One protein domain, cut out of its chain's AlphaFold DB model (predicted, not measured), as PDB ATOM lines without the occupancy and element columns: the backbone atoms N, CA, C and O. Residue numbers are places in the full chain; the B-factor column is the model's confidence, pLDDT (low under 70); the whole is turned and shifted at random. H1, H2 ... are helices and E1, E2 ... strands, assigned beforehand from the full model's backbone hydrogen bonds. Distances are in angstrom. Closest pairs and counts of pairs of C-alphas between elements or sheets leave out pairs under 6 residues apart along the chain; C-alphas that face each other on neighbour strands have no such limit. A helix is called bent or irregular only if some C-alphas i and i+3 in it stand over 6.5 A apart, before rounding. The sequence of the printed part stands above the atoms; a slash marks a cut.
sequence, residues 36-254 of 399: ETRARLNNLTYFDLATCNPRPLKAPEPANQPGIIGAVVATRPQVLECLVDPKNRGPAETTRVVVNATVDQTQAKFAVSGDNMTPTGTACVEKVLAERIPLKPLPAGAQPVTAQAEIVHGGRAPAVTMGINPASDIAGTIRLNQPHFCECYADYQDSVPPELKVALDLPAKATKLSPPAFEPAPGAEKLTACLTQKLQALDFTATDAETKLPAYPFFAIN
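This is residues 36 to 254 of the 399 residues of an uncharacterized protein of Aggregicoccus sp. 17bor-14 (UniProt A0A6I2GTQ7). Two lobes stand end to end: in one, a twisted wall of three strands, E2, E1 and E3, has H2, H3 and H4 over one face and no named helix over the other; in the second, the kinked helix H5 packs on H6 and on E5 of a two-stranded ribbon, E4 and E5. H3 and H5 are near each other where the lobes meet, and the long stretches 41 to 64 and 154 to 165 run between the lobes. The printed part has 219 residues, with six named helices and five named strands in the order H1 H2 H3 E1 E2 H4 E3 H5 E4 H6 E5; its class is mixed, helices and strands, and both sheets are antiparallel. It is compact by its radius of gyration of the C-alphas, 19.9 A, yet elongated in outline, 67 by 38 by 25 A.

The printed part begins with H1, residues 36 to 40, close to but not clearly touching H5, residues 166 to 185; their closest C-alphas, of Arg 40 and Ser 168, are 6.2 A apart. The larger sheet has E2, residues 108 to 115, then E1, residues 95 to 103, as inner strand, then E3, residues 145 to 153; it is twisted, its C-alphas up to 4.4 A off the best plane. H2, residues 65 to 74, is on this sheet at a height of 7.8 A and runs along the strands, at 23 degrees to E3 on the local plane; its closest C-alphas to E3 are those of Gln 65 and Ala 147, 5.2 A. H3, residues 76 to 82, meets H2 only through their link and lies over E3 on the same face; the C-alphas of Leu 80 and His 153 are the closest, 6.4 A. E1 and E2 form a hairpin, with N 98 and O 113 within hydrogen-bond range at 2.7 A; E1 and E3 are antiparallel, with N 97 and O 151 at 2.8 A. H4, residues 119 to 132, is on the same face as H2 and H3, at a height of 8.7 A and slantwise to the strands, at 35 degrees to E2 on the local plane; sheet and helices make two layers, helices on one face. H4 touches H3, closest at the C-alphas of Val 79 and Val 125, 5.5 A; they run opposite ways at 38 degrees, only just a steep tilt. E2, H4 and E3 form a split strand-helix-strand unit, two strands running the same way with E1 between them, and its crossover is left-handed. H5 has a kink of 68 degrees near residue 179 and is irregular, with C-alphas 180 and 183 7.9 A apart. It touches H6, residues 221 to 233, closest at the C-alphas of Cys 184 and Cys 226, 5.4 A, opposite ways at a steep tilt of 53 degrees. E4, residues 196 to 202, and E5, residues 243 to 250, are antiparallel neighbours, with N 245 and O 200 at 2.8 A; E5 bends by 70 degrees at residue 246. Every O i to N i+4 pair is within hydrogen-bond range in H1, H2, H3, H4 and H6, and 9 of 16 in H5.

H1 begins at C-alpha 36, (144.436, 89.729, 144.148). From first to last C-alpha H2 measures 14.3 A, E1 26.0 A, E2 24.0 A, H4 20.0 A, E3 26.5 A, H5 27.1 A, E4 19.1 A, H6 18.7 A and E5 18.2 A. E5 ends at C-alpha 250, (126.037, 85.727, 141.388).

The C-alphas farthest apart, of Gly 141 and Ala 241, are 68.8 A apart. The printed part has no cut. The links H1 to H2, H3 to E1, H4 to E3, E3 to H5 and E4 to H6 are long. Residues 36 to 42 have a pLDDT under 70, against a mean of 91.1 for the printed part.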
ATOM      1  N   GLU A  36     144.978  88.574 143.424       37.06
ATOM      2  CA  GLU A  36     144.436  89.729 144.148       37.06
ATOM      3  C   GLU A  36     142.916  89.684 144.351       37.06
ATOM      4  O   GLU A  36     142.443  90.075 145.411       37.06
ATOM      5  N   THR A  37     142.130  89.176 143.403       41.41
ATOM      6  CA  THR A  37     140.673  89.038 143.557       41.41
ATOM      7  C   THR A  37     140.294  87.887 144.495       41.41
ATOM      8  O   THR A  37     139.390  88.058 145.310       41.41
ATOM      9  N   ARG A  38     141.005  86.745 144.458       39.91
ATOM     10  CA  ARG A  38     140.794  85.646 145.431       39.91
ATOM     11  C   ARG A  38     141.255  86.014 146.841       39.91
ATOM     12  O   ARG A  38     140.576  85.660 147.791       39.91
ATOM     13  N   ALA A  39     142.348  86.768 146.985       42.16
ATOM     14  CA  ALA A  39     142.793  87.264 148.291       42.16
ATOM     15  C   ALA A  39     141.873  88.358 148.872       42.16
ATOM     16  O   ALA A  39     141.881  88.588 150.079       42.16
ATOM     17  N   ARG A  40     141.081  89.044 148.031       52.31
ATOM     18  CA  ARG A  40     140.176  90.127 148.454       52.31
ATOM     19  C   ARG A  40     138.733  89.683 148.725       52.31
ATOM     20  O   ARG A  40     138.050  90.408 149.438       52.31
ATOM     21  N   LEU A  41     138.250  88.541 148.224       61.09
ATOM     22  CA  LEU A  41     136.818  88.183 148.267       61.09
ATOM     23  C   LEU A  41     136.552  86.750 148.771       61.09
ATOM     24  O   LEU A  41     136.062  85.901 148.028       61.09
ATOM     25  N   ASN A  42     136.818  86.484 150.052       69.25
ATOM     26  CA  ASN A  42     136.576  85.169 150.674       69.25
ATOM     27  C   ASN A  42     135.090  84.754 150.711       69.25
ATOM     28  O   ASN A  42     134.793  83.575 150.871       69.25
ATOM     29  N   ASN A  43     134.157  85.698 150.540       81.06
ATOM     30  CA  ASN A  43     132.711  85.456 150.634       81.06
ATOM     31  C   ASN A  43     132.011  85.198 149.285       81.06
ATOM     32  O   ASN A  43     130.781  85.253 149.211       81.06
ATOM     33  N   LEU A  44     132.757  84.914 148.211       82.69
ATOM     34  CA  LEU A  44     132.171  84.477 146.939       82.69
ATOM     35  C   LEU A  44     131.773  83.004 147.020       82.69
ATOM     36  O   LEU A  44     132.546  82.110 146.681       82.69
ATOM     37  N   THR A  45     130.551  82.756 147.478       85.62
ATOM     38  CA  THR A  45     129.992  81.408 147.594       85.62
ATOM     39  C   THR A  45     128.671  81.312 146.850       85.62
ATOM     40  O   THR A  45     128.034  82.325 146.556       85.62
ATOM     41  N   TYR A  46     128.266  80.090 146.514       90.75
ATOM     42  CA  TYR A  46     127.009  79.870 145.818       90.75
ATOM     43  C   TYR A  46     125.802  79.950 146.753       90.75
ATOM     44  O   TYR A  46     125.903  79.809 147.977       90.75
ATOM     45  N   PHE A  47     124.637  80.100 146.143       94.56
ATOM     46  CA  PHE A  47     123.346  79.919 146.781       94.56
ATOM     47  C   PHE A  47     122.534  78.869 146.042       94.56
ATOM     48  O   PHE A  47     122.495  78.840 144.811       94.56
ATOM     49  N   ASP A  48     121.932  77.964 146.809       95.25
ATOM     50  CA  ASP A  48     121.073  76.923 146.265       95.25
ATOM     51  C   ASP A  48     119.628  77.428 146.212       95.25
ATOM     52  O   ASP A  48     118.989  77.636 147.244       95.25
ATOM     53  N   LEU A  49     119.093  77.595 145.004       95.44
ATOM     54  CA  LEU A  49     117.727  78.065 144.769       95.44
ATOM     55  C   LEU A  49     116.658  77.105 145.302       95.44
ATOM     56  O   LEU A  49     115.514  77.518 145.514       95.44
ATOM     57  N   ALA A  50     117.017  75.857 145.610       95.00
ATOM     58  CA  ALA A  50     116.133  74.954 146.338       95.00
ATOM     59  C   ALA A  50     115.795  75.470 147.750       95.00
ATOM     60  O   ALA A  50     114.793  75.048 148.327       95.00
ATOM     61  N   THR A  51     116.569  76.405 148.308       95.69
ATOM     62  CA  THR A  51     116.206  77.128 149.534       95.69
ATOM     63  C   THR A  51     114.982  78.024 149.328       95.69
ATOM     64  O   THR A  51     114.131  78.092 150.211       95.69
ATOM     65  N   CYS A  52     114.854  78.655 148.158       94.62
ATOM     66  CA  CYS A  52     113.725  79.524 147.821       94.62
ATOM     67  C   CYS A  52     112.461  78.749 147.464       94.62
ATOM     68  O   CYS A  52     111.367  79.107 147.892       94.62
ATOM     69  N   ASN A  53     112.618  77.676 146.689       90.06
ATOM     70  CA  ASN A  53     111.509  76.860 146.205       90.06
ATOM     71  C   ASN A  53     111.708  75.408 146.644       90.06
ATOM     72  O   ASN A  53     111.988  74.530 145.825       90.06
ATOM     73  N   PRO A  54     111.619  75.126 147.952       91.31
ATOM     74  CA  PRO A  54     111.897  73.798 148.460       91.31
ATOM     75  C   PRO A  54     110.814  72.824 147.991       91.31
ATOM     76  O   PRO A  54     109.619  73.018 148.244       91.31
ATOM     77  N   ARG A  55     111.226  71.737 147.332       87.94
ATOM     78  CA  ARG A  55     110.287  70.741 146.804       87.94
ATOM     79  C   ARG A  55     109.418  70.136 147.919       87.94
ATOM     80  O   ARG A  55     109.913  69.939 149.036       87.94
ATOM     81  N   PRO A  56     108.141  69.815 147.652       86.94
ATOM     82  CA  PRO A  56     107.299  69.127 148.624       86.94
ATOM     83  C   PRO A  56     107.891  67.769 149.013       86.94
ATOM     84  O   PRO A  56     108.265  66.980 148.142       86.94
ATOM     85  N   LEU A  57     107.935  67.479 150.314       88.75
ATOM     86  CA  LEU A  57     108.369  66.181 150.823       88.75
ATOM     87  C   LEU A  57     107.156  65.288 151.072       88.75
ATOM     88  O   LEU A  57     106.197  65.686 151.729       88.75
ATOM     89  N   LYS A  58     107.215  64.063 150.553       80.50
ATOM     90  CA  LYS A  58     106.238  63.009 150.830       80.50
ATOM     91  C   LYS A  58     106.934  61.923 151.635       80.50
ATOM     92  O   LYS A  58     107.331  60.896 151.086       80.50
ATOM     93  N   ALA A  59     107.135  62.190 152.924       80.69
ATOM     94  CA  ALA A  59     107.617  61.164 153.836       80.69
ATOM     95  C   ALA A  59     106.611  59.995 153.856       80.69
ATOM     96  O   ALA A  59     105.402  60.234 153.786       80.69
ATOM     97  N   PRO A  60     107.078  58.739 153.907       85.00
ATOM     98  CA  PRO A  60     106.184  57.593 153.921       85.00
ATOM     99  C   PRO A  60     105.327  57.585 155.188       85.00
ATOM    100  O   PRO A  60     105.808  57.880 156.281       85.00
ATOM    101  N   GLU A  61     104.061  57.197 155.031       87.50
ATOM    102  CA  GLU A  61     103.118  56.982 156.128       87.50
ATOM    103  C   GLU A  61     102.744  55.486 156.196       87.50
ATOM    104  O   GLU A  61     102.407  54.905 155.158       87.50
ATOM    105  N   PRO A  62     102.824  54.830 157.373       90.19
ATOM    106  CA  PRO A  62     103.391  55.340 158.629       90.19
ATOM    107  C   PRO A  62     104.895  55.647 158.524       90.19
ATOM    108  O   PRO A  62     105.596  55.079 157.684       90.19
ATOM    109  N   ALA A  63     105.391  56.545 159.378       92.94
ATOM    110  CA  ALA A  63     106.802  56.917 159.380       92.94
ATOM    111  C   ALA A  63     107.696  55.702 159.681       92.94
ATOM    112  O   ALA A  63     107.404  54.894 160.561       92.94
ATOM    113  N   ASN A  64     108.809  55.591 158.959       93.25
ATOM    114  CA  ASN A  64     109.823  54.561 159.164       93.25
ATOM    115  C   ASN A  64     111.229  55.139 158.971       93.25
ATOM    116  O   ASN A  64     111.397  56.231 158.428       93.25
ATOM    117  N   GLN A  65     112.245  54.406 159.432       94.50
ATOM    118  CA  GLN A  65     113.615  54.911 159.488       94.50
ATOM    119  C   GLN A  65     114.158  55.382 158.120       94.50
ATOM    120  O   GLN A  65     114.610  56.526 158.060       94.50
ATOM    121  N   PRO A  66     114.091  54.606 157.013       93.56
ATOM    122  CA  PRO A  66     114.572  55.078 155.707       93.56
ATOM    123  C   PRO A  66     113.845  56.332 155.216       93.56
ATOM    124  O   PRO A  66     114.478  57.265 154.726       93.56
ATOM    125  N   GLY A  67     112.524  56.381 155.406       93.62
ATOM    126  CA  GLY A  67     111.704  57.527 155.038       93.62
ATOM    127  C   GLY A  67     112.083  58.807 155.767       93.62
ATOM    128  O   GLY A  67     112.194  59.860 155.144       93.62
ATOM    129  N   ILE A  68     112.311  58.707 157.080       94.25
ATOM    130  CA  ILE A  68     112.723  59.846 157.905       94.25
ATOM    131  C   ILE A  68     114.124  60.318 157.508       94.25
ATOM    132  O   ILE A  68     114.321  61.517 157.331       94.25
ATOM    133  N   ILE A  69     115.080  59.400 157.311       94.31
ATOM    134  CA  ILE A  69     116.432  59.753 156.847       94.31
ATOM    135  C   ILE A  69     116.354  60.484 155.504       94.31
ATOM    136  O   ILE A  69     116.926  61.562 155.367       94.31
ATOM    137  N   GLY A  70     115.609  59.940 154.537       94.12
ATOM    138  CA  GLY A  70     115.425  60.572 153.230       94.12
ATOM    139  C   GLY A  70     114.815  61.967 153.335       94.12
ATOM    140  O   GLY A  70     115.315  62.902 152.715       94.12
ATOM    141  N   ALA A  71     113.796  62.139 154.179       95.19
ATOM    142  CA  ALA A  71     113.183  63.441 154.400       95.19
ATOM    143  C   ALA A  71     114.157  64.456 155.023       95.19
ATOM    144  O   ALA A  71     114.201  65.595 154.566       95.19
ATOM    145  N   VAL A  72     114.981  64.054 155.999       95.25
ATOM    146  CA  VAL A  72     116.019  64.928 156.577       95.25
ATOM    147  C   VAL A  72     117.062  65.305 155.527       95.25
ATOM    148  O   VAL A  72     117.362  66.486 155.365       95.25
ATOM    149  N   VAL A  73     117.572  64.343 154.754       93.94
ATOM    150  CA  VAL A  73     118.563  64.611 153.694       93.94
ATOM    151  C   VAL A  73     118.000  65.560 152.629       93.94
ATOM    152  O   VAL A  73     118.723  66.430 152.147       93.94
ATOM    153  N   ALA A  74     116.707  65.473 152.308       94.81
ATOM    154  CA  ALA A  74     116.069  66.383 151.356       94.81
ATOM    155  C   ALA A  74     116.080  67.855 151.815       94.81
ATOM    156  O   ALA A  74     116.037  68.750 150.970       94.81
ATOM    157  N   THR A  75     116.181  68.112 153.127       96.06
ATOM    158  CA  THR A  75     116.282  69.471 153.697       96.06
ATOM    159  C   THR A  75     117.692  70.068 153.653       96.06
ATOM    160  O   THR A  75     117.901  71.195 154.102       96.06
ATOM    161  N   ARG A  76     118.679  69.340 153.106       94.81
ATOM    162  CA  ARG A  76     120.084  69.779 153.045       94.81
ATOM    163  C   ARG A  76     120.259  71.216 152.524       94.81
ATOM    164  O   ARG A  76     121.027  71.925 153.162       94.81
ATOM    165  N   PRO A  77     119.579  71.696 151.462       95.56
ATOM    166  CA  PRO A  77     119.751  73.077 150.998       95.56
ATOM    167  C   PRO A  77     119.429  74.113 152.081       95.56
ATOM    168  O   PRO A  77     120.222  75.013 152.337       95.56
ATOM    169  N   GLN A  78     118.313  73.930 152.790       97.00
ATOM    170  CA  GLN A  78     117.859  74.859 153.824       97.00
ATOM    171  C   GLN A  78     118.706  74.734 155.100       97.00
ATOM    172  O   GLN A  78     119.027  75.738 155.732       97.00
ATOM    173  N   VAL A  79     119.118  73.513 155.459       96.88
ATOM    174  CA  VAL A  79     120.022  73.275 156.597       96.88
ATOM    175  C   VAL A  79     121.406  73.872 156.343       96.88
ATOM    176  O   VAL A  79     121.968  74.497 157.236       96.88
ATOM    177  N   LEU A  80     121.962  73.716 155.139       95.69
ATOM    178  CA  LEU A  80     123.237  74.341 154.785       95.69
ATOM    179  C   LEU A  80     123.117  75.865 154.746       95.69
ATOM    180  O   LEU A  80     124.044  76.536 155.188       95.69
ATOM    181  N   GLU A  81     121.979  76.413 154.304       97.25
ATOM    182  CA  GLU A  81     121.740  77.858 154.350       97.25
ATOM    183  C   GLU A  81     121.748  78.401 155.786       97.25
ATOM    184  O   GLU A  81     122.362  79.435 156.044       97.25
ATOM    185  N   CYS A  82     121.166  77.673 156.749       97.62
ATOM    186  CA  CYS A  82     121.274  78.026 158.169       97.62
ATOM    187  C   CYS A  82     122.730  78.177 158.636       97.62
ATOM    188  O   CYS A  82     122.979  78.900 159.595       97.62
ATOM    189  N   LEU A  83     123.697  77.522 157.994       96.75
ATOM    190  CA  LEU A  83     125.104  77.518 158.403       96.75
ATOM    191  C   LEU A  83     125.980  78.494 157.604       96.75
ATOM    192  O   LEU A  83     127.176  78.610 157.879       96.75
ATOM    193  N   VAL A  84     125.410  79.225 156.643       95.62
ATOM    194  CA  VAL A  84     126.138  80.257 155.888       95.62
ATOM    195  C   VAL A  84     126.577  81.385 156.817       95.62
ATOM    196  O   VAL A  84     127.730  81.822 156.760       95.62
ATOM    197  N   ASP A  85     125.667  81.829 157.686       95.44
ATOM    198  CA  ASP A  85     125.914  82.908 158.637       95.44
ATOM    199  C   ASP A  85     126.902  82.453 159.724       95.44
ATOM    200  O   ASP A  85     126.624  81.481 160.440       95.44
ATOM    201  N   PRO A  86     128.046  83.141 159.896       93.12
ATOM    202  CA  PRO A  86     129.018  82.781 160.920       93.12
ATOM    203  C   PRO A  86     128.433  82.833 162.333       93.12
ATOM    204  O   PRO A  86     128.930  82.125 163.196       93.12
ATOM    205  N   LYS A  87     127.351  83.581 162.597       95.06
ATOM    206  CA  LYS A  87     126.705  83.581 163.923       95.06
ATOM    207  C   LYS A  87     126.059  82.242 164.288       95.06
ATOM    208  O   LYS A  87     125.750  82.018 165.454       95.06
ATOM    209  N   ASN A  88     125.811  81.381 163.298       96.31
ATOM    210  CA  ASN A  88     125.141  80.099 163.481       96.31
ATOM    211  C   ASN A  88     126.129  78.944 163.712       96.31
ATOM    212  O   ASN A  88     125.721  77.877 164.179       96.31
ATOM    213  N   ARG A  89     127.428  79.166 163.497       94.56
ATOM    214  CA  ARG A  89     128.491  78.164 163.635       94.56
ATOM    215  C   ARG A  89     129.675  78.702 164.442       94.56
ATOM    216  O   ARG A  89     129.841  79.901 164.605       94.56
ATOM    217  N   GLY A  90     130.481  77.809 164.995       90.25
ATOM    218  CA  GLY A  90     131.733  78.180 165.649       90.25
ATOM    219  C   GLY A  90     132.866  78.427 164.637       90.25
ATOM    220  O   GLY A  90     132.649  78.381 163.421       90.25
ATOM    221  N   PRO A  91     134.097  78.662 165.121       89.00
ATOM    222  CA  PRO A  91     135.226  79.074 164.290       89.00
ATOM    223  C   PRO A  91     135.827  77.954 163.429       89.00
ATOM    224  O   PRO A  91     136.690  78.240 162.602       89.00
ATOM    225  N   ALA A  92     135.433  76.691 163.621       88.69
ATOM    226  CA  ALA A  92     135.988  75.599 162.828       88.69
ATOM    227  C   ALA A  92     135.542  75.687 161.358       88.69
ATOM    228  O   ALA A  92     134.432  76.126 161.044       88.69
ATOM    229  N   GLU A  93     136.402  75.217 160.452       83.56
ATOM    230  CA  GLU A  93     136.118  75.186 159.009       83.56
ATOM    231  C   GLU A  93     134.960  74.253 158.650       83.56
ATOM    232  O   GLU A  93     134.294  74.438 157.634       83.56
ATOM    233  N   THR A  94     134.727  73.237 159.481       88.62
ATOM    234  CA  THR A  94     133.664  72.254 159.291       88.62
ATOM    235  C   THR A  94     132.697  72.290 160.466       88.62
ATOM    236  O   THR A  94     133.103  72.285 161.628       88.62
ATOM    237  N   THR A  95     131.408  72.282 160.148       92.25
ATOM    238  CA  THR A  95     130.295  72.138 161.082       92.25
ATOM    239  C   THR A  95     129.572  70.836 160.788       92.25
ATOM    240  O   THR A  95     129.197  70.558 159.648       92.25
ATOM    241  N   ARG A  96     129.378  70.020 161.820       95.62
ATOM    242  CA  ARG A  96     128.701  68.730 161.704       95.62
ATOM    243  C   ARG A  96     127.349  68.840 162.376       95.62
ATOM    244  O   ARG A  96     127.309  69.082 163.571       95.62
ATOM    245  N   VAL A  97     126.269  68.623 161.635       95.06
ATOM    246  CA  VAL A  97     124.900  68.595 162.158       95.06
ATOM    247  C   VAL A  97     124.442  67.150 162.270       95.06
ATOM    248  O   VAL A  97     124.463  66.406 161.293       95.06
ATOM    249  N   VAL A  98     123.984  66.764 163.451       96.88
ATOM    250  CA  VAL A  98     123.368  65.473 163.741       96.88
ATOM    251  C   VAL A  98     121.900  65.703 164.050       96.88
ATOM    252  O   VAL A  98     121.542  66.378 165.012       96.88
ATOM    253  N   VAL A  99     121.040  65.102 163.239       96.75
ATOM    254  CA  VAL A  99     119.593  65.141 163.418       96.75
ATOM    255  C   VAL A  99     119.142  63.794 163.949       96.75
ATOM    256  O   VAL A  99     119.283  62.779 163.267       96.75
ATOM    257  N   ASN A 100     118.571  63.785 165.148       95.69
ATOM    258  CA  ASN A 100     117.913  62.615 165.715       95.69
ATOM    259  C   ASN A 100     116.403  62.821 165.659       95.69
ATOM    260  O   ASN A 100     115.869  63.748 166.262       95.69
ATOM    261  N   ALA A 101     115.707  61.945 164.950       94.75
ATOM    262  CA  ALA A 101     114.258  61.930 164.883       94.75
ATOM    263  C   ALA A 101     113.709  60.797 165.750       94.75
ATOM    264  O   ALA A 101     114.230  59.680 165.735       94.75
ATOM    265  N   THR A 102     112.646  61.074 166.496       94.31
ATOM    266  CA  THR A 102     111.883  60.071 167.248       94.31
ATOM    267  C   THR A 102     110.409  60.246 166.930       94.31
ATOM    268  O   THR A 102     109.868  61.338 167.106       94.31
ATOM    269  N   VAL A 103     109.769  59.174 166.474       94.44
ATOM    270  CA  VAL A 103     108.331  59.132 166.205       94.44
ATOM    271  C   VAL A 103     107.724  58.006 167.026       94.44
ATOM    272  O   VAL A 103     108.108  56.845 166.884       94.44
ATOM    273  N   ASP A 104     106.786  58.353 167.896       94.19
ATOM    274  CA  ASP A 104     106.002  57.419 168.698       94.19
ATOM    275  C   ASP A 104     104.498  57.690 168.505       94.19
ATOM    276  O   ASP A 104     104.101  58.434 167.609       94.19
ATOM    277  N   GLN A 105     103.642  57.049 169.298       92.62
ATOM    278  CA  GLN A 105     102.180  57.161 169.167       92.62
ATOM    279  C   GLN A 105     101.622  58.534 169.582       92.62
ATOM    280  O   GLN A 105     100.468  58.843 169.302       92.62
ATOM    281  N   THR A 106     102.422  59.348 170.267       89.69
ATOM    282  CA  THR A 106     102.028  60.635 170.856       89.69
ATOM    283  C   THR A 106     102.705  61.826 170.191       89.69
ATOM    284  O   THR A 106     102.105  62.896 170.108       89.69
ATOM    285  N   GLN A 107     103.932  61.660 169.696       87.62
ATOM    286  CA  GLN A 107     104.738  62.757 169.168       87.62
ATOM    287  C   GLN A 107     105.611  62.323 167.989       87.62
ATOM    288  O   GLN A 107     106.041  61.174 167.877       87.62
ATOM    289  N   ALA A 108     105.939  63.302 167.150       89.38
ATOM    290  CA  ALA A 108     107.054  63.249 166.224       89.38
ATOM    291  C   ALA A 108     107.977  64.427 166.545       89.38
ATOM    292  O   ALA A 108     107.540  65.576 166.511       89.38
ATOM    293  N   LYS A 109     109.233  64.149 166.902       91.44
ATOM    294  CA  LYS A 109     110.194  65.178 167.314       91.44
ATOM    295  C   LYS A 109     111.533  65.023 166.615       91.44
ATOM    296  O   LYS A 109     111.989  63.904 166.370       91.44
ATOM    297  N   PHE A 110     112.174  66.160 166.379       94.06
ATOM    298  CA  PHE A 110     113.572  66.257 165.991       94.06
ATOM    299  C   PHE A 110     114.373  66.830 167.157       94.06
ATOM    300  O   PHE A 110     113.899  67.720 167.856       94.06
ATOM    301  N   ALA A 111     115.575  66.309 167.358       94.81
ATOM    302  CA  ALA A 111     116.586  66.880 168.231       94.81
ATOM    303  C   ALA A 111     117.850  67.093 167.402       94.81
ATOM    304  O   ALA A 111     118.362  66.142 166.796       94.81
ATOM    305  N   VAL A 112     118.329  68.333 167.365       97.19
ATOM    306  CA  VAL A 112     119.522  68.710 166.608       97.19
ATOM    307  C   VAL A 112     120.689  68.901 167.566       97.19
ATOM    308  O   VAL A 112     120.586  69.565 168.594       97.19
ATOM    309  N   SER A 113     121.817  68.298 167.230       95.00
ATOM    310  CA  SER A 113     123.084  68.482 167.930       95.00
ATOM    311  C   SER A 113     124.227  68.458 166.928       95.00
ATOM    312  O   SER A 113     124.003  68.259 165.737       95.00
ATOM    313  N   GLY A 114     125.460  68.658 167.386       93.19
ATOM    314  CA  GLY A 114     126.598  68.561 166.491       93.19
ATOM    315  C   GLY A 114     127.810  69.365 166.917       93.19
ATOM    316  O   GLY A 114     127.788  70.079 167.919       93.19
ATOM    317  N   ASP A 115     128.867  69.231 166.127       94.50
ATOM    318  CA  ASP A 115     130.139  69.897 166.363       94.50
ATOM    319  C   ASP A 115     130.142  71.262 165.680       94.50
ATOM    320  O   ASP A 115     129.636  71.409 164.564       94.50
ATOM    321  N   ASN A 116     130.746  72.253 166.341       95.06
ATOM    322  CA  ASN A 116     130.850  73.625 165.839       95.06
ATOM    323  C   ASN A 116     129.486  74.312 165.602       95.06
ATOM    324  O   ASN A 116     129.393  75.251 164.816       95.06
ATOM    325  N   MET A 117     128.421  73.871 166.277       96.06
ATOM    326  CA  MET A 117     127.104  74.514 166.230       96.06
ATOM    327  C   MET A 117     126.923  75.518 167.371       96.06
ATOM    328  O   MET A 117     127.306  75.263 168.512       96.06
ATOM    329  N   THR A 118     126.286  76.650 167.075       97.06
ATOM    330  CA  THR A 118     125.806  77.594 168.100       97.06
ATOM    331  C   THR A 118     124.336  77.314 168.439       97.06
ATOM    332  O   THR A 118     123.641  76.692 167.631       97.06
ATOM    333  N   PRO A 119     123.801  77.837 169.560       97.12
ATOM    334  CA  PRO A 119     122.369  77.740 169.857       97.12
ATOM    335  C   PRO A 119     121.471  78.313 168.748       97.12
ATOM    336  O   PRO A 119     120.445  77.720 168.422       97.12
ATOM    337  N   THR A 120     121.871  79.426 168.124       97.19
ATOM    338  CA  THR A 120     121.132  80.042 167.008       97.19
ATOM    339  C   THR A 120     121.127  79.140 165.774       97.19
ATOM    340  O   THR A 120     120.089  78.978 165.133       97.19
ATOM    341  N   GLY A 121     122.263  78.501 165.472       97.38
ATOM    342  CA  GLY A 121     122.360  77.519 164.393       97.38
ATOM    343  C   GLY A 121     121.476  76.301 164.638       97.38
ATOM    344  O   GLY A 121     120.728  75.908 163.744       97.38
ATOM    345  N   THR A 122     121.491  75.755 165.857       98.12
ATOM    346  CA  THR A 122     120.610  74.647 166.258       98.12
ATOM    347  C   THR A 122     119.142  75.013 166.061       98.12
ATOM    348  O   THR A 122     118.430  74.296 165.361       98.12
ATOM    349  N   ALA A 123     118.711  76.170 166.572       97.75
ATOM    350  CA  ALA A 123     117.331  76.631 166.440       97.75
ATOM    351  C   ALA A 123     116.913  76.854 164.972       97.75
ATOM    352  O   ALA A 123     115.779  76.549 164.598       97.75
ATOM    353  N   CYS A 124     117.818  77.354 164.123       98.12
ATOM    354  CA  CYS A 124     117.559  77.510 162.690       98.12
ATOM    355  C   CYS A 124     117.284  76.156 162.018       98.12
ATOM    356  O   CYS A 124     116.282  76.005 161.318       98.12
ATOM    357  N   VAL A 125     118.133  75.155 162.273       98.31
ATOM    358  CA  VAL A 125     117.976  73.808 161.706       98.31
ATOM    359  C   VAL A 125     116.708  73.133 162.231       98.31
ATOM    360  O   VAL A 125     115.956  72.563 161.444       98.31
ATOM    361  N   GLU A 126     116.420  73.220 163.531       96.81
ATOM    362  CA  GLU A 126     115.193  72.663 164.117       96.81
ATOM    363  C   GLU A 126     113.935  73.254 163.477       96.81
ATOM    364  O   GLU A 126     113.018  72.510 163.122       96.81
ATOM    365  N   LYS A 127     113.919  74.574 163.255       96.06
ATOM    366  CA  LYS A 127     112.828  75.255 162.555       96.06
ATOM    367  C   LYS A 127     112.652  74.720 161.132       96.06
ATOM    368  O   LYS A 127     111.535  74.380 160.752       96.06
ATOM    369  N   VAL A 128     113.743  74.592 160.373       96.81
ATOM    370  CA  VAL A 128     113.712  74.016 159.018       96.81
ATOM    371  C   VAL A 128     113.112  72.609 159.043       96.81
ATOM    372  O   VAL A 128     112.207  72.316 158.266       96.81
ATOM    373  N   LEU A 129     113.570  71.735 159.940       95.88
ATOM    374  CA  LEU A 129     113.068  70.360 160.018       95.88
ATOM    375  C   LEU A 129     111.573  70.317 160.356       95.88
ATOM    376  O   LEU A 129     110.827  69.578 159.713       95.88
ATOM    377  N   ALA A 130     111.130  71.135 161.316       92.81
ATOM    378  CA  ALA A 130     109.733  71.214 161.728       92.81
ATOM    379  C   ALA A 130     108.809  71.736 160.612       92.81
ATOM    380  O   ALA A 130     107.713  71.213 160.427       92.81
ATOM    381  N   GLU A 131     109.247  72.737 159.845       92.88
ATOM    382  CA  GLU A 131     108.463  73.307 158.741       92.88
ATOM    383  C   GLU A 131     108.444  72.404 157.501       92.88
ATOM    384  O   GLU A 131     107.461  72.377 156.757       92.88
ATOM    385  N   ARG A 132     109.541  71.684 157.239       93.69
ATOM    386  CA  ARG A 132     109.721  70.933 155.988       93.69
ATOM    387  C   ARG A 132     109.286  69.483 156.066       93.69
ATOM    388  O   ARG A 132     108.924  68.925 155.031       93.69
ATOM    389  N   ILE A 133     109.336  68.864 157.243       92.94
ATOM    390  CA  ILE A 133     109.073  67.436 157.395       92.94
ATOM    391  C   ILE A 133     107.785  67.237 158.202       92.94
ATOM    392  O   ILE A 133     107.821  67.249 159.433       92.94
ATOM    393  N   PRO A 134     106.638  66.997 157.538       84.44
ATOM    394  CA  PRO A 134     105.355  66.816 158.209       84.44
ATOM    395  C   PRO A 134     105.240  65.405 158.810       84.44
ATOM    396  O   PRO A 134     104.451  64.581 158.347       84.44
ATOM    397  N   LEU A 135     106.050  65.090 159.825       86.44
ATOM    398  CA  LEU A 135     105.946  63.816 160.536       86.44
ATOM    399  C   LEU A 135     104.694  63.795 161.418       86.44
ATOM    400  O   LEU A 135     104.446  64.707 162.203       86.44
ATOM    401  N   LYS A 136     103.931  62.707 161.316       88.88
ATOM    402  CA  LYS A 136     102.778  62.432 162.175       88.88
ATOM    403  C   LYS A 136     103.136  61.364 163.211       88.88
ATOM    404  O   LYS A 136     103.947  60.488 162.897       88.88
ATOM    405  N   PRO A 137     102.515  61.394 164.405       91.31
ATOM    406  CA  PRO A 137     102.595  60.286 165.347       91.31
ATOM    407  C   PRO A 137     102.180  58.956 164.704       91.31
ATOM    408  O   PRO A 137     101.367  58.912 163.776       91.31
ATOM    409  N   LEU A 138     102.753  57.861 165.198       92.19
ATOM    410  CA  LEU A 138     102.469  56.516 164.711       92.19
ATOM    411  C   LEU A 138     101.067  56.043 165.138       92.19
ATOM    412  O   LEU A 138     100.558  56.473 166.174       92.19
ATOM    413  N   PRO A 139     100.449  55.105 164.394       89.56
ATOM    414  CA  PRO A 139      99.206  54.467 164.817       89.56
ATOM    415  C   PRO A 139      99.334  53.771 166.178       89.56
ATOM    416  O   PRO A 139     100.400  53.265 166.537       89.56
ATOM    417  N   ALA A 140      98.222  53.675 166.911       88.50
ATOM    418  CA  ALA A 140      98.175  52.977 168.193       88.50
ATOM    419  C   ALA A 140      98.692  51.531 168.072       88.50
ATOM    420  O   ALA A 140      98.347  50.803 167.141       88.50
ATOM    421  N   GLY A 141      99.529  51.116 169.022       86.75
ATOM    422  CA  GLY A 141     100.170  49.796 169.032       86.75
ATOM    423  C   GLY A 141     101.418  49.660 168.147       86.75
ATOM    424  O   GLY A 141     102.085  48.627 168.218       86.75
ATOM    425  N   ALA A 142     101.780  50.675 167.352       88.75
ATOM    426  CA  ALA A 142     103.037  50.676 166.608       88.75
ATOM    427  C   ALA A 142     104.247  50.852 167.542       88.75
ATOM    428  O   ALA A 142     104.172  51.549 168.561       88.75
ATOM    429  N   GLN A 143     105.369  50.229 167.170       90.62
ATOM    430  CA  GLN A 143     106.649  50.406 167.857       90.62
ATOM    431  C   GLN A 143     107.254  51.775 167.518       90.62
ATOM    432  O   GLN A 143     107.183  52.169 166.352       90.62
ATOM    433  N   PRO A 144     107.868  52.482 168.486       93.38
ATOM    434  CA  PRO A 144     108.562  53.736 168.218       93.38
ATOM    435  C   PRO A 144     109.646  53.580 167.150       93.38
ATOM    436  O   PRO A 144     110.362  52.578 167.110       93.38
ATOM    437  N   VAL A 145     109.795  54.602 166.314       94.12
ATOM    438  CA  VAL A 145     110.822  54.666 165.276       94.12
ATOM    439  C   VAL A 145     111.810  55.769 165.617       94.12
ATOM    440  O   VAL A 145     111.428  56.918 165.839       94.12
ATOM    441  N   THR A 146     113.093  55.426 165.601       93.69
ATOM    442  CA  THR A 146     114.194  56.385 165.710       93.69
ATOM    443  C   THR A 146     115.007  56.400 164.428       93.69
ATOM    444  O   THR A 146     115.277  55.350 163.844       93.69
ATOM    445  N   ALA A 147     115.440  57.582 164.009       93.75
ATOM    446  CA  ALA A 147     116.335  57.749 162.876       93.75
ATOM    447  C   ALA A 147     117.405  58.786 163.206       93.75
ATOM    448  O   ALA A 147     117.128  59.773 163.883       93.75
ATOM    449  N   GLN A 148     118.615  58.564 162.701       94.75
ATOM    450  CA  GLN A 148     119.703  59.527 162.769       94.75
ATOM    451  C   GLN A 148     120.176  59.833 161.352       94.75
ATOM    452  O   GLN A 148     120.360  58.918 160.547       94.75
ATOM    453  N   ALA A 149     120.369  61.113 161.062       92.75
ATOM    454  CA  ALA A 149     120.987  61.588 159.837       92.75
ATOM    455  C   ALA A 149     122.049  62.637 160.176       92.75
ATOM    456  O   ALA A 149     121.937  63.355 161.171       92.75
ATOM    457  N   GLU A 150     123.075  62.714 159.340       92.94
ATOM    458  CA  GLU A 150     124.170  63.664 159.487       92.94
ATOM    459  C   GLU A 150     124.247  64.561 158.255       92.94
ATOM    460  O   GLU A 150     124.145  64.085 157.123       92.94
ATOM    461  N   ILE A 151     124.433  65.860 158.481       91.50
ATOM    462  CA  ILE A 151     124.676  66.855 157.441       91.50
ATOM    463  C   ILE A 151     125.971  67.578 157.799       91.50
ATOM    464  O   ILE A 151     126.080  68.193 158.857       91.50
ATOM    465  N   VAL A 152     126.959  67.503 156.910       88.75
ATOM    466  CA  VAL A 152     128.249  68.176 157.082       88.75
ATOM    467  C   VAL A 152     128.276  69.439 156.230       88.75
ATOM    468  O   VAL A 152     128.014  69.399 155.025       88.75
ATOM    469  N   HIS A 153     128.609  70.555 156.868       89.19
ATOM    470  CA  HIS A 153     128.915  71.833 156.240       89.19
ATOM    471  C   HIS A 153     130.423  72.061 156.339       89.19
ATOM    472  O   HIS A 153     130.972  72.091 157.431       89.19
ATOM    473  N   GLY A 154     131.101  72.141 155.203       80.62
ATOM    474  CA  GLY A 154     132.552  72.292 155.120       80.62
ATOM    475  C   GLY A 154     133.035  72.101 153.684       80.62
ATOM    476  O   GLY A 154     132.244  71.786 152.787       80.62
ATOM    477  N   GLY A 155     134.331  72.300 153.447       76.62
ATOM    478  CA  GLY A 155     134.916  72.217 152.108       76.62
ATOM    479  C   GLY A 155     134.314  73.262 151.165       76.62
ATOM    480  O   GLY A 155     134.549  74.452 151.330       76.62
ATOM    481  N   ARG A 156     133.518  72.821 150.181       72.25
ATOM    482  CA  ARG A 156     132.854  73.708 149.205       72.25
ATOM    483  C   ARG A 156     131.507  74.266 149.689       72.25
ATOM    484  O   ARG A 156     130.865  74.980 148.931       72.25
ATOM    485  N   ALA A 157     131.027  73.924 150.887       80.12
ATOM    486  CA  ALA A 157     129.755  74.450 151.395       80.12
ATOM    487  C   ALA A 157     129.796  75.988 151.554       80.12
ATOM    488  O   ALA A 157     130.840  76.532 151.923       80.12
ATOM    489  N   PRO A 158     128.687  76.704 151.295       86.19
ATOM    490  CA  PRO A 158     128.690  78.157 151.308       86.19
ATOM    491  C   PRO A 158     128.815  78.675 152.737       86.19
ATOM    492  O   PRO A 158     128.096  78.243 153.635       86.19
ATOM    493  N   ALA A 159     129.734  79.607 152.950       89.75
ATOM    494  CA  ALA A 159     130.071  80.145 154.255       89.75
ATOM    495  C   ALA A 159     130.462  81.616 154.113       89.75
ATOM    496  O   ALA A 159     131.141  81.987 153.156       89.75
ATOM    497  N   VAL A 160     130.046  82.444 155.069       92.06
ATOM    498  CA  VAL A 160     130.462  83.847 155.151       92.06
ATOM    499  C   VAL A 160     131.387  84.049 156.345       92.06
ATOM    500  O   VAL A 160     131.147  83.518 157.431       92.06
ATOM    501  N   THR A 161     132.431  84.842 156.135       89.31
ATOM    502  CA  THR A 161     133.351  85.344 157.154       89.31
ATOM    503  C   THR A 161     133.441  86.860 157.010       89.31
ATOM    504  O   THR A 161     133.877  87.369 155.978       89.31
ATOM    505  N   MET A 162     133.005  87.585 158.038       89.44
ATOM    506  CA  MET A 162     133.013  89.053 158.066       89.44
ATOM    507  C   MET A 162     134.306  89.588 158.697       89.44
ATOM    508  O   MET A 162     134.957  88.882 159.467       89.44
ATOM    509  N   GLY A 163     134.654  90.840 158.406       88.19
ATOM    510  CA  GLY A 163     135.793  91.549 158.989       88.19
ATOM    511  C   GLY A 163     137.135  91.258 158.315       88.19
ATOM    512  O   GLY A 163     138.179  91.573 158.880       88.19
ATOM    513  N   ILE A 164     137.135  90.650 157.123       86.44
ATOM    514  CA  ILE A 164     138.375  90.348 156.388       86.44
ATOM    515  C   ILE A 164     138.889  91.610 155.698       86.44
ATOM    516  O   ILE A 164     140.051  91.983 155.831       86.44
ATOM    517  N   ASN A 165     138.020  92.242 154.913       87.94
ATOM    518  CA  ASN A 165     138.238  93.530 154.271       87.94
ATOM    519  C   ASN A 165     136.886  94.054 153.741       87.94
ATOM    520  O   ASN A 165     135.965  93.252 153.545       87.94
ATOM    521  N   PRO A 166     136.773  95.359 153.434       89.56
ATOM    522  CA  PRO A 166     135.534  95.963 152.946       89.56
ATOM    523  C   PRO A 166     134.864  95.247 151.768       89.56
ATOM    524  O   PRO A 166     133.652  95.054 151.765       89.56
ATOM    525  N   ALA A 167     135.638  94.813 150.770       89.81
ATOM    526  CA  ALA A 167     135.082  94.175 149.581       89.81
ATOM    527  C   ALA A 167     134.506  92.785 149.903       89.81
ATOM    528  O   ALA A 167     133.420  92.436 149.435       89.81
ATOM    529  N   SER A 168     135.200  92.009 150.743       90.06
ATOM    530  CA  SER A 168     134.697  90.726 151.241       90.06
ATOM    531  C   SER A 168     133.440  90.909 152.090       90.06
ATOM    532  O   SER A 168     132.518  90.103 151.985       90.06
ATOM    533  N   ASP A 169     133.362  91.965 152.897       91.81
ATOM    534  CA  ASP A 169     132.205  92.237 153.754       91.81
ATOM    535  C   ASP A 169     130.977  92.672 152.943       91.81
ATOM    536  O   ASP A 169     129.863  92.241 153.244       91.81
ATOM    537  N   ILE A 170     131.161  93.430 151.853       93.56
ATOM    538  CA  ILE A 170     130.096  93.707 150.874       93.56
ATOM    539  C   ILE A 170     129.585  92.394 150.265       93.56
ATOM    540  O   ILE A 170     128.382  92.131 150.284       93.56
ATOM    541  N   ALA A 171     130.490  91.536 149.780       93.44
ATOM    542  CA  ALA A 171     130.130  90.234 149.218       93.44
ATOM    543  C   ALA A 171     129.403  89.336 150.237       93.44
ATOM    544  O   ALA A 171     128.408  88.693 149.896       93.44
ATOM    545  N   GLY A 172     129.864  89.332 151.491       94.25
ATOM    546  CA  GLY A 172     129.245  88.610 152.602       94.25
ATOM    547  C   GLY A 172     127.847  89.130 152.916       94.25
ATOM    548  O   GLY A 172     126.913  88.343 153.018       94.25
ATOM    549  N   THR A 173     127.675  90.452 152.966       96.12
ATOM    550  CA  THR A 173     126.372  91.100 153.185       96.12
ATOM    551  C   THR A 173     125.376  90.723 152.092       96.12
ATOM    552  O   THR A 173     124.244  90.348 152.396       96.12
ATOM    553  N   ILE A 174     125.796  90.750 150.823       96.62
ATOM    554  CA  ILE A 174     124.951  90.316 149.703       96.62
ATOM    555  C   ILE A 174     124.587  88.839 149.860       96.62
ATOM    556  O   ILE A 174     123.408  88.500 149.789       96.62
ATOM    557  N   ARG A 175     125.567  87.963 150.126       95.56
ATOM    558  CA  ARG A 175     125.339  86.518 150.265       95.56
ATOM    559  C   ARG A 175     124.378  86.177 151.406       95.56
ATOM    560  O   ARG A 175     123.504  85.336 151.201       95.56
ATOM    561  N   LEU A 176     124.507  86.825 152.565       96.31
ATOM    562  CA  LEU A 176     123.617  86.629 153.719       96.31
ATOM    563  C   LEU A 176     122.177  87.083 153.446       96.31
ATOM    564  O   LEU A 176     121.254  86.594 154.090       96.31
ATOM    565  N   ASN A 177     121.974  87.987 152.484       96.94
ATOM    566  CA  ASN A 177     120.650  88.475 152.102       96.94
ATOM    567  C   ASN A 177     120.023  87.721 150.920       96.94
ATOM    568  O   ASN A 177     118.851  87.949 150.630       96.94
ATOM    569  N   GLN A 178     120.732  86.800 150.259       96.12
ATOM    570  CA  GLN A 178     120.168  86.056 149.125       96.12
ATOM    571  C   GLN A 178     118.880  85.267 149.445       96.12
ATOM    572  O   GLN A 178     117.984  85.277 148.598       96.12
ATOM    573  N   PRO A 179     118.677  84.692 150.653       96.12
ATOM    574  CA  PRO A 179     117.375  84.134 151.039       96.12
ATOM    575  C   PRO A 179     116.209  85.139 150.995       96.12
ATOM    576  O   PRO A 179     115.056  84.746 150.846       96.12
ATOM    577  N   HIS A 180     116.480  86.442 151.101       96.62
ATOM    578  CA  HIS A 180     115.480  87.512 151.002       96.62
ATOM    579  C   HIS A 180     115.266  88.021 149.568       96.62
ATOM    580  O   HIS A 180     114.514  88.980 149.359       96.62
ATOM    581  N   PHE A 181     115.946  87.414 148.590       97.06
ATOM    582  CA  PHE A 181     115.827  87.717 147.160       97.06
ATOM    583  C   PHE A 181     115.077  86.612 146.408       97.06
ATOM    584  O   PHE A 181     115.078  86.590 145.178       97.06
ATOM    585  N   CYS A 182     114.464  85.665 147.122       96.19
ATOM    586  CA  CYS A 182     113.847  84.482 146.535       96.19
ATOM    587  C   CYS A 182     112.776  84.780 145.479       96.19
ATOM    588  O   CYS A 182     112.639  84.013 144.527       96.19
ATOM    589  N   GLU A 183     112.065  85.902 145.581       96.31
ATOM    590  CA  GLU A 183     111.102  86.316 144.558       96.31
ATOM    591  C   GLU A 183     111.762  86.672 143.220       96.31
ATOM    592  O   GLU A 183     111.138  86.515 142.172       96.31
ATOM    593  N   CYS A 184     113.031  87.092 143.231       96.50
ATOM    594  CA  CYS A 184     113.775  87.369 142.006       96.50
ATOM    595  C   CYS A 184     114.059  86.085 141.218       96.50
ATOM    596  O   CYS A 184     114.199  86.135 139.998       96.50
ATOM    597  N   TYR A 185     114.088  84.934 141.895       94.69
ATOM    598  CA  TYR A 185     114.373  83.627 141.304       94.69
ATOM    599  C   TYR A 185     113.110  82.810 140.975       94.69
ATOM    600  O   TYR A 185     113.207  81.612 140.710       94.69
ATOM    601  N   ALA A 186     111.923  83.427 140.982       92.31
ATOM    602  CA  ALA A 186     110.644  82.726 140.817       92.31
ATOM    603  C   ALA A 186     110.505  81.935 139.499       92.31
ATOM    604  O   ALA A 186     109.780  80.940 139.469       92.31
ATOM    605  N   ASP A 187     111.218  82.346 138.444       91.88
ATOM    606  CA  ASP A 187     111.193  81.697 137.125       91.88
ATOM    607  C   ASP A 187     112.191  80.517 137.016       91.88
ATOM    608  O   ASP A 187     112.220  79.827 136.002       91.88
ATOM    609  N   TYR A 188     112.984  80.250 138.064       90.75
ATOM    610  CA  TYR A 188     114.057  79.242 138.081       90.75
ATOM    611  C   TYR A 188     113.819  78.149 139.137       90.75
ATOM    612  O   TYR A 188     114.716  77.777 139.892       90.75
ATOM    613  N   GLN A 189     112.589  77.638 139.239       89.19
ATOM    614  CA  GLN A 189     112.214  76.674 140.291       89.19
ATOM    615  C   GLN A 189     112.923  75.320 140.142       89.19
ATOM    616  O   GLN A 189     113.303  74.700 141.137       89.19
ATOM    617  N   ASP A 190     113.147  74.885 138.906       86.75
ATOM    618  CA  ASP A 190     113.733  73.598 138.518       86.75
ATOM    619  C   ASP A 190     114.918  73.746 137.543       86.75
ATOM    620  O   ASP A 190     115.404  72.765 136.978       86.75
ATOM    621  N   SER A 191     115.411  74.970 137.373       88.50
ATOM    622  CA  SER A 191     116.551  75.307 136.526       88.50
ATOM    623  C   SER A 191     117.531  76.219 137.263       88.50
ATOM    624  O   SER A 191     117.266  76.687 138.372       88.50
ATOM    625  N   VAL A 192     118.703  76.429 136.666       88.88
ATOM    626  CA  VAL A 192     119.702  77.380 137.162       88.88
ATOM    627  C   VAL A 192     119.651  78.628 136.278       88.88
ATOM    628  O   VAL A 192     119.625  78.477 135.053       88.88
ATOM    629  N   PRO A 193     119.621  79.844 136.850       88.69
ATOM    630  CA  PRO A 193     119.651  81.068 136.065       88.69
ATOM    631  C   PRO A 193     120.975  81.226 135.306       88.69
ATOM    632  O   PRO A 193     121.984  80.632 135.699       88.69
ATOM    633  N   PRO A 194     121.001  82.057 134.249       85.94
ATOM    634  CA  PRO A 194     122.253  82.497 133.645       85.94
ATOM    635  C   PRO A 194     123.196  83.091 134.699       85.94
ATOM    636  O   PRO A 194     122.746  83.744 135.643       85.94
ATOM    637  N   GLU A 195     124.504  82.885 134.534       84.50
ATOM    638  CA  GLU A 195     125.495  83.523 135.401       84.50
ATOM    639  C   GLU A 195     125.425  85.043 135.219       84.50
ATOM    640  O   GLU A 195     125.500  85.552 134.099       84.50
ATOM    641  N   LEU A 196     125.276  85.769 136.328       90.19
ATOM    642  CA  LEU A 196     125.219  87.226 136.332       90.19
ATOM    643  C   LEU A 196     126.471  87.806 136.963       90.19
ATOM    644  O   LEU A 196     126.930  87.328 138.001       90.19
ATOM    645  N   LYS A 197     126.961  88.897 136.379       91.88
ATOM    646  CA  LYS A 197     128.021  89.725 136.948       91.88
ATOM    647  C   LYS A 197     127.528  91.149 137.089       91.88
ATOM    648  O   LYS A 197     126.823  91.652 136.216       91.88
ATOM    649  N   VAL A 198     127.880  91.782 138.198       94.81
ATOM    650  CA  VAL A 198     127.469  93.152 138.502       94.81
ATOM    651  C   VAL A 198     128.653  93.971 138.994       94.81
ATOM    652  O   VAL A 198     129.443  93.511 139.820       94.81
ATOM    653  N   ALA A 199     128.766  95.198 138.497       95.50
ATOM    654  CA  ALA A 199     129.652  96.194 139.065       95.50
ATOM    655  C   ALA A 199     128.975  96.825 140.287       95.50
ATOM    656  O   ALA A 199     127.882  97.393 140.187       95.50
ATOM    657  N   LEU A 200     129.631  96.707 141.438       95.56
ATOM    658  CA  LEU A 200     129.202  97.279 142.708       95.56
ATOM    659  C   LEU A 200     130.194  98.346 143.140       95.56
ATOM    660  O   LEU A 200     131.411  98.157 143.048       95.56
ATOM    661  N   ASP A 201     129.661  99.439 143.655       95.62
ATOM    662  CA  ASP A 201     130.439 100.560 144.150       95.62
ATOM    663  C   ASP A 201     129.796 101.076 145.436       95.62
ATOM    664  O   ASP A 201     128.620 101.445 145.444       95.62
ATOM    665  N   LEU A 202     130.558 101.040 146.529       96.25
ATOM    666  CA  LEU A 202     130.197 101.634 147.809       96.25
ATOM    667  C   LEU A 202     131.035 102.908 147.990       96.25
ATOM    668  O   LEU A 202     132.237 102.801 148.272       96.25
ATOM    669  N   PRO A 203     130.435 104.104 147.843       96.56
ATOM    670  CA  PRO A 203     131.148 105.360 148.036       96.56
ATOM    671  C   PRO A 203     131.716 105.498 149.451       96.56
ATOM    672  O   PRO A 203     131.161 104.975 150.420       96.56
ATOM    673  N   ALA A 204     132.804 106.259 149.591       95.19
ATOM    674  CA  ALA A 204     133.405 106.541 150.893       95.19
ATOM    675  C   ALA A 204     132.365 107.116 151.873       95.19
ATOM    676  O   ALA A 204     131.649 108.066 151.552       95.19
ATOM    677  N   LYS A 205     132.317 106.553 153.084       95.56
ATOM    678  CA  LYS A 205     131.404 106.896 154.188       95.56
ATOM    679  C   LYS A 205     129.913 106.665 153.905       95.56
ATOM    680  O   LYS A 205     129.087 107.032 154.739       95.56
ATOM    681  N   ALA A 206     129.550 106.061 152.773       96.12
ATOM    682  CA  ALA A 206     128.172 105.694 152.470       96.12
ATOM    683  C   ALA A 206     127.814 104.325 153.065       96.12
ATOM    684  O   ALA A 206     128.674 103.470 153.258       96.12
ATOM    685  N   THR A 207     126.523 104.104 153.314       96.38
ATOM    686  CA  THR A 207     125.966 102.793 153.702       96.38
ATOM    687  C   THR A 207     125.159 102.145 152.576       96.38
ATOM    688  O   THR A 207     124.650 101.041 152.739       96.38
ATOM    689  N   LYS A 208     125.026 102.824 151.432       97.25
ATOM    690  CA  LYS A 208     124.268 102.377 150.261       97.25
ATOM    691  C   LYS A 208     125.178 102.315 149.043       97.25
ATOM    692  O   LYS A 208     126.037 103.177 148.870       97.25
ATOM    693  N   LEU A 209     124.946 101.318 148.195       96.00
ATOM    694  CA  LEU A 209     125.629 101.198 146.912       96.00
ATOM    695  C   LEU A 209     125.176 102.300 145.948       96.00
ATOM    696  O   LEU A 209     123.997 102.664 145.904       96.00
ATOM    697  N   SER A 210     126.103 102.751 145.106       94.88
ATOM    698  CA  SER A 210     125.768 103.367 143.822       94.88
ATOM    699  C   SER A 210     124.897 102.400 142.995       94.88
ATOM    700  O   SER A 210     124.972 101.185 143.205       94.88
ATOM    701  N   PRO A 211     124.066 102.888 142.050       94.56
ATOM    702  CA  PRO A 211     123.235 102.024 141.213       94.56
ATOM    703  C   PRO A 211     124.030 100.856 140.595       94.56
ATOM    704  O   PRO A 211     124.971 101.111 139.840       94.56
ATOM    705  N   PRO A 212     123.679  99.592 140.912       94.19
ATOM    706  CA  PRO A 212     124.383  98.428 140.387       94.19
ATOM    707  C   PRO A 212     124.284  98.351 138.861       94.19
ATOM    708  O   PRO A 212     123.209  98.563 138.298       94.19
ATOM    709  N   ALA A 213     125.383  97.998 138.197       93.56
ATOM    710  CA  ALA A 213     125.417  97.829 136.744       93.56
ATOM    711  C   ALA A 213     125.690  96.365 136.385       93.56
ATOM    712  O   ALA A 213     126.811  95.882 136.534       93.56
ATOM    713  N   PHE A 214     124.655  95.648 135.946       95.31
ATOM    714  CA  PHE A 214     124.776  94.260 135.501       95.31
ATOM    715  C   PHE A 214     125.366  94.177 134.091       95.31
ATOM    716  O   PHE A 214     124.996  94.950 133.206       95.31
ATOM    717  N   GLU A 215     126.247  93.203 133.873       93.38
ATOM    718  CA  GLU A 215     126.659  92.813 132.527       93.38
ATOM    719  C   GLU A 215     125.455  92.228 131.760       93.38
ATOM    720  O   GLU A 215     124.618  91.544 132.361       93.38
ATOM    721  N   PRO A 216     125.337  92.474 130.439       89.44
ATOM    722  CA  PRO A 216     124.272  91.884 129.639       89.44
ATOM    723  C   PRO A 216     124.302  90.351 129.687       89.44
ATOM    724  O   PRO A 216     125.289  89.727 129.302       89.44
ATOM    725  N   ALA A 217     123.188  89.751 130.102       86.88
ATOM    726  CA  ALA A 217     122.977  88.309 130.114       86.88
ATOM    727  C   ALA A 217     121.630  88.003 129.433       86.88
ATOM    728  O   ALA A 217     120.587  88.374 129.981       86.88
ATOM    729  N   PRO A 218     121.624  87.379 128.237       85.06
ATOM    730  CA  PRO A 218     120.392  87.113 127.496       85.06
ATOM    731  C   PRO A 218     119.369  86.324 128.321       85.06
ATOM    732  O   PRO A 218     119.695  85.266 128.861       85.06
ATOM    733  N   GLY A 219     118.130  86.818 128.394       85.50
ATOM    734  CA  GLY A 219     117.038  86.136 129.097       85.50
ATOM    735  C   GLY A 219     117.072  86.278 130.622       85.50
ATOM    736  O   GLY A 219     116.374  85.537 131.316       85.50
ATOM    737  N   ALA A 220     117.880  87.198 131.157       90.50
ATOM    738  CA  ALA A 220     117.965  87.482 132.589       90.50
ATOM    739  C   ALA A 220     117.442  88.877 132.978       90.50
ATOM    740  O   ALA A 220     117.647  89.311 134.107       90.50
ATOM    741  N   GLU A 221     116.752  89.588 132.084       93.69
ATOM    742  CA  GLU A 221     116.358  90.993 132.261       93.69
ATOM    743  C   GLU A 221     115.453  91.202 133.487       93.69
ATOM    744  O   GLU A 221     115.622  92.152 134.250       93.69
ATOM    745  N   LYS A 222     114.505  90.285 133.721       93.94
ATOM    746  CA  LYS A 222     113.632  90.323 134.906       93.94
ATOM    747  C   LYS A 222     114.411  90.038 136.193       93.94
ATOM    748  O   LYS A 222     114.177  90.692 137.211       93.94
ATOM    749  N   LEU A 223     115.344  89.085 136.140       95.12
ATOM    750  CA  LEU A 223     116.194  88.726 137.272       95.12
ATOM    751  C   LEU A 223     117.117  89.893 137.647       95.12
ATOM    752  O   LEU A 223     117.166  90.274 138.814       95.12
ATOM    753  N   THR A 224     117.795  90.505 136.673       95.81
ATOM    754  CA  THR A 224     118.714  91.630 136.906       95.81
ATOM    755  C   THR A 224     117.976  92.867 137.414       95.81
ATOM    756  O   THR A 224     118.452  93.512 138.350       95.81
ATOM    757  N   ALA A 225     116.782  93.166 136.889       95.94
ATOM    758  CA  ALA A 225     115.944  94.254 137.390       95.94
ATOM    759  C   ALA A 225     115.543  94.039 138.861       95.94
ATOM    760  O   ALA A 225     115.708  94.940 139.686       95.94
ATOM    761  N   CYS A 226     115.087  92.832 139.212       97.62
ATOM    762  CA  CYS A 226     114.726  92.500 140.591       97.62
ATOM    763  C   CYS A 226     115.940  92.560 141.530       97.62
ATOM    764  O   CYS A 226     115.889  93.213 142.574       97.62
ATOM    765  N   LEU A 227     117.068  91.951 141.142       97.25
ATOM    766  CA  LEU A 227     118.294  91.973 141.941       97.25
ATOM    767  C   LEU A 227     118.850  93.391 142.113       97.25
ATOM    768  O   LEU A 227     119.351  93.705 143.186       97.25
ATOM    769  N   THR A 228     118.718  94.268 141.115       97.00
ATOM    770  CA  THR A 228     119.104  95.685 141.235       97.00
ATOM    771  C   THR A 228     118.341  96.361 142.373       97.00
ATOM    772  O   THR A 228     118.961  96.955 143.255       97.00
ATOM    773  N   GLN A 229     117.012  96.203 142.411       96.69
ATOM    774  CA  GLN A 229     116.178  96.748 143.486       96.69
ATOM    775  C   GLN A 229     116.590  96.186 144.853       96.69
ATOM    776  O   GLN A 229     116.690  96.927 145.833       96.69
ATOM    777  N   LYS A 230     116.854  94.878 144.922       97.81
ATOM    778  CA  LYS A 230     117.279  94.207 146.154       97.81
ATOM    779  C   LYS A 230     118.629  94.699 146.660       97.81
ATOM    780  O   LYS A 230     118.744  95.020 147.838       97.81
ATOM    781  N   LEU A 231     119.617  94.814 145.776       97.81
ATOM    782  CA  LEU A 231     120.953  95.313 146.103       97.81
ATOM    783  C   LEU A 231     120.918  96.766 146.593       97.81
ATOM    784  O   LEU A 231     121.593  97.091 147.564       97.81
ATOM    785  N   GLN A 232     120.111  97.625 145.966       95.94
ATOM    786  CA  GLN A 232     119.959  99.028 146.374       95.94
ATOM    787  C   GLN A 232     119.267  99.188 147.735       95.94
ATOM    788  O   GLN A 232     119.494 100.176 148.435       95.94
ATOM    789  N   ALA A 233     118.426  98.225 148.121       96.62
ATOM    790  CA  ALA A 233     117.743  98.239 149.408       96.62
ATOM    791  C   ALA A 233     118.656  97.839 150.580       96.62
ATOM    792  O   ALA A 233     118.359  98.208 151.716       96.62
ATOM    793  N   LEU A 234     119.761  97.128 150.326       97.44
ATOM    794  CA  LEU A 234     120.684  96.684 151.373       97.44
ATOM    795  C   LEU A 234     121.389  97.853 152.066       97.44
ATOM    796  O   LEU A 234     121.618  98.902 151.466       97.44
ATOM    797  N   ASP A 235     121.740  97.649 153.333       96.62
ATOM    798  CA  ASP A 235     122.638  98.517 154.092       96.62
ATOM    799  C   ASP A 235     123.983  97.826 154.293       96.62
ATOM    800  O   ASP A 235     124.050  96.635 154.602       96.62
ATOM    801  N   PHE A 236     125.050  98.598 154.133       95.81
ATOM    802  CA  PHE A 236     126.430  98.161 154.278       95.81
ATOM    803  C   PHE A 236     127.123  98.954 155.381       95.81
ATOM    804  O   PHE A 236     126.784 100.108 155.657       95.81
ATOM    805  N   THR A 237     128.136  98.344 155.991       93.75
ATOM    806  CA  THR A 237     129.037  99.050 156.903       93.75
ATOM    807  C   THR A 237     129.795 100.124 156.130       93.75
ATOM    808  O   THR A 237     130.445  99.822 155.130       93.75
ATOM    809  N   ALA A 238     129.719 101.371 156.598       91.94
ATOM    810  CA  ALA A 238     130.440 102.479 155.986       91.94
ATOM    811  C   ALA A 238     131.960 102.276 156.074       91.94
ATOM    812  O   ALA A 238     132.487 101.835 157.096       91.94
ATOM    813  N   THR A 239     132.659 102.635 155.002       90.38
ATOM    814  CA  THR A 239     134.116 102.499 154.865       90.38
ATOM    815  C   THR A 239     134.753 103.870 154.677       90.38
ATOM    816  O   THR A 239     134.152 104.757 154.076       90.38
ATOM    817  N   ASP A 240     135.986 104.070 155.145       90.75
ATOM    818  CA  ASP A 240     136.657 105.374 154.995       90.75
ATOM    819  C   ASP A 240     136.992 105.718 153.536       90.75
ATOM    820  O   ASP A 240     137.047 106.892 153.168       90.75
ATOM    821  N   ALA A 241     137.191 104.694 152.704       92.81
ATOM    822  CA  ALA A 241     137.473 104.809 151.281       92.81
ATOM    823  C   ALA A 241     136.374 104.151 150.438       92.81
ATOM    824  O   ALA A 241     135.656 103.265 150.906       92.81
ATOM    825  N   GLU A 242     136.279 104.580 149.181       92.62
ATOM    826  CA  GLU A 242     135.436 103.954 148.163       92.62
ATOM    827  C   GLU A 242     135.842 102.484 147.967       92.62
ATOM    828  O   GLU A 242     137.030 102.162 147.876       92.62
ATOM    829  N   THR A 243     134.856 101.587 147.898       93.38
ATOM    830  CA  THR A 243     135.080 100.154 147.682       93.38
ATOM    831  C   THR A 243     134.367  99.692 146.418       93.38
ATOM    832  O   THR A 243     133.141  99.722 146.343       93.38
ATOM    833  N   LYS A 244     135.140  99.200 145.443       92.19
ATOM    834  CA  LYS A 244     134.634  98.724 144.148       92.19
ATOM    835  C   LYS A 244     134.779  97.218 143.992       92.19
ATOM    836  O   LYS A 244     135.858  96.667 144.208       92.19
ATOM    837  N   LEU A 245     133.712  96.571 143.533       91.06
ATOM    838  CA  LEU A 245     133.721  95.206 143.017       91.06
ATOM    839  C   LEU A 245     133.263  95.265 141.552       91.06
ATOM    840  O   LEU A 245     132.064  95.229 141.294       91.06
ATOM    841  N   PRO A 246     134.186  95.378 140.580       87.50
ATOM    842  CA  PRO A 246     133.829  95.660 139.186       87.50
ATOM    843  C   PRO A 246     133.094  94.512 138.478       87.50
ATOM    844  O   PRO A 246     132.456  94.749 137.463       87.50
ATOM    845  N   ALA A 247     133.186  93.285 138.996       87.75
ATOM    846  CA  ALA A 247     132.534  92.107 138.430       87.75
ATOM    847  C   ALA A 247     132.193  91.100 139.539       87.75
ATOM    848  O   ALA A 247     132.786  90.025 139.618       87.75
ATOM    849  N   TYR A 248     131.287  91.466 140.450       90.00
ATOM    850  CA  TYR A 248     130.769  90.543 141.463       90.00
ATOM    851  C   TYR A 248     129.884  89.478 140.793       90.00
ATOM    852  O   TYR A 248     128.877  89.847 140.180       90.00
ATOM    853  N   PRO A 249     130.224  88.179 140.889       88.31
ATOM    854  CA  PRO A 249     129.422  87.116 140.305       88.31
ATOM    855  C   PRO A 249     128.299  86.666 141.250       88.31
ATOM    856  O   PRO A 249     128.524  86.419 142.436       88.31
ATOM    857  N   PHE A 250     127.098  86.469 140.710       89.38
ATOM    858  CA  PHE A 250     126.037  85.727 141.388       89.38
ATOM    859  C   PHE A 250     126.156  84.242 141.055       89.38
ATOM    860  O   PHE A 250     125.706  83.784 140.005       89.38
ATOM    861  N   PHE A 251     126.740  83.479 141.975       88.44
ATOM    862  CA  PHE A 251     126.804  82.028 141.860       88.44
ATOM    863  C   PHE A 251     125.513  81.393 142.381       88.44
ATOM    864  O   PHE A 251     125.261  81.368 143.584       88.44
ATOM    865  N   ALA A 252     124.708  80.850 141.473       90.69
ATOM    866  CA  ALA A 252     123.514  80.087 141.809       90.69
ATOM    867  C   ALA A 252     123.671  78.628 141.374       90.69
ATOM    868  O   ALA A 252     124.195  78.332 140.300       90.69
ATOM    869  N   ILE A 253     123.176  77.718 142.204       92.69
ATOM    870  CA  ILE A 253     122.888  76.333 141.830       92.69
ATOM    871  C   ILE A 253     121.425  76.046 142.155       92.69
ATOM    872  O   ILE A 253     120.785  76.804 142.877       92.69
ATOM    873  N   ASN A 254     120.889  74.938 141.658       93.62
ATOM    874  CA  ASN A 254     119.563  74.484 142.059       93.62
ATOM    875  C   ASN A 254     119.564  72.969 142.260       93.62
ATOM    876  O   ASN A 254     119.595  72.216 141.290       93.62
TER     877      ASN A 254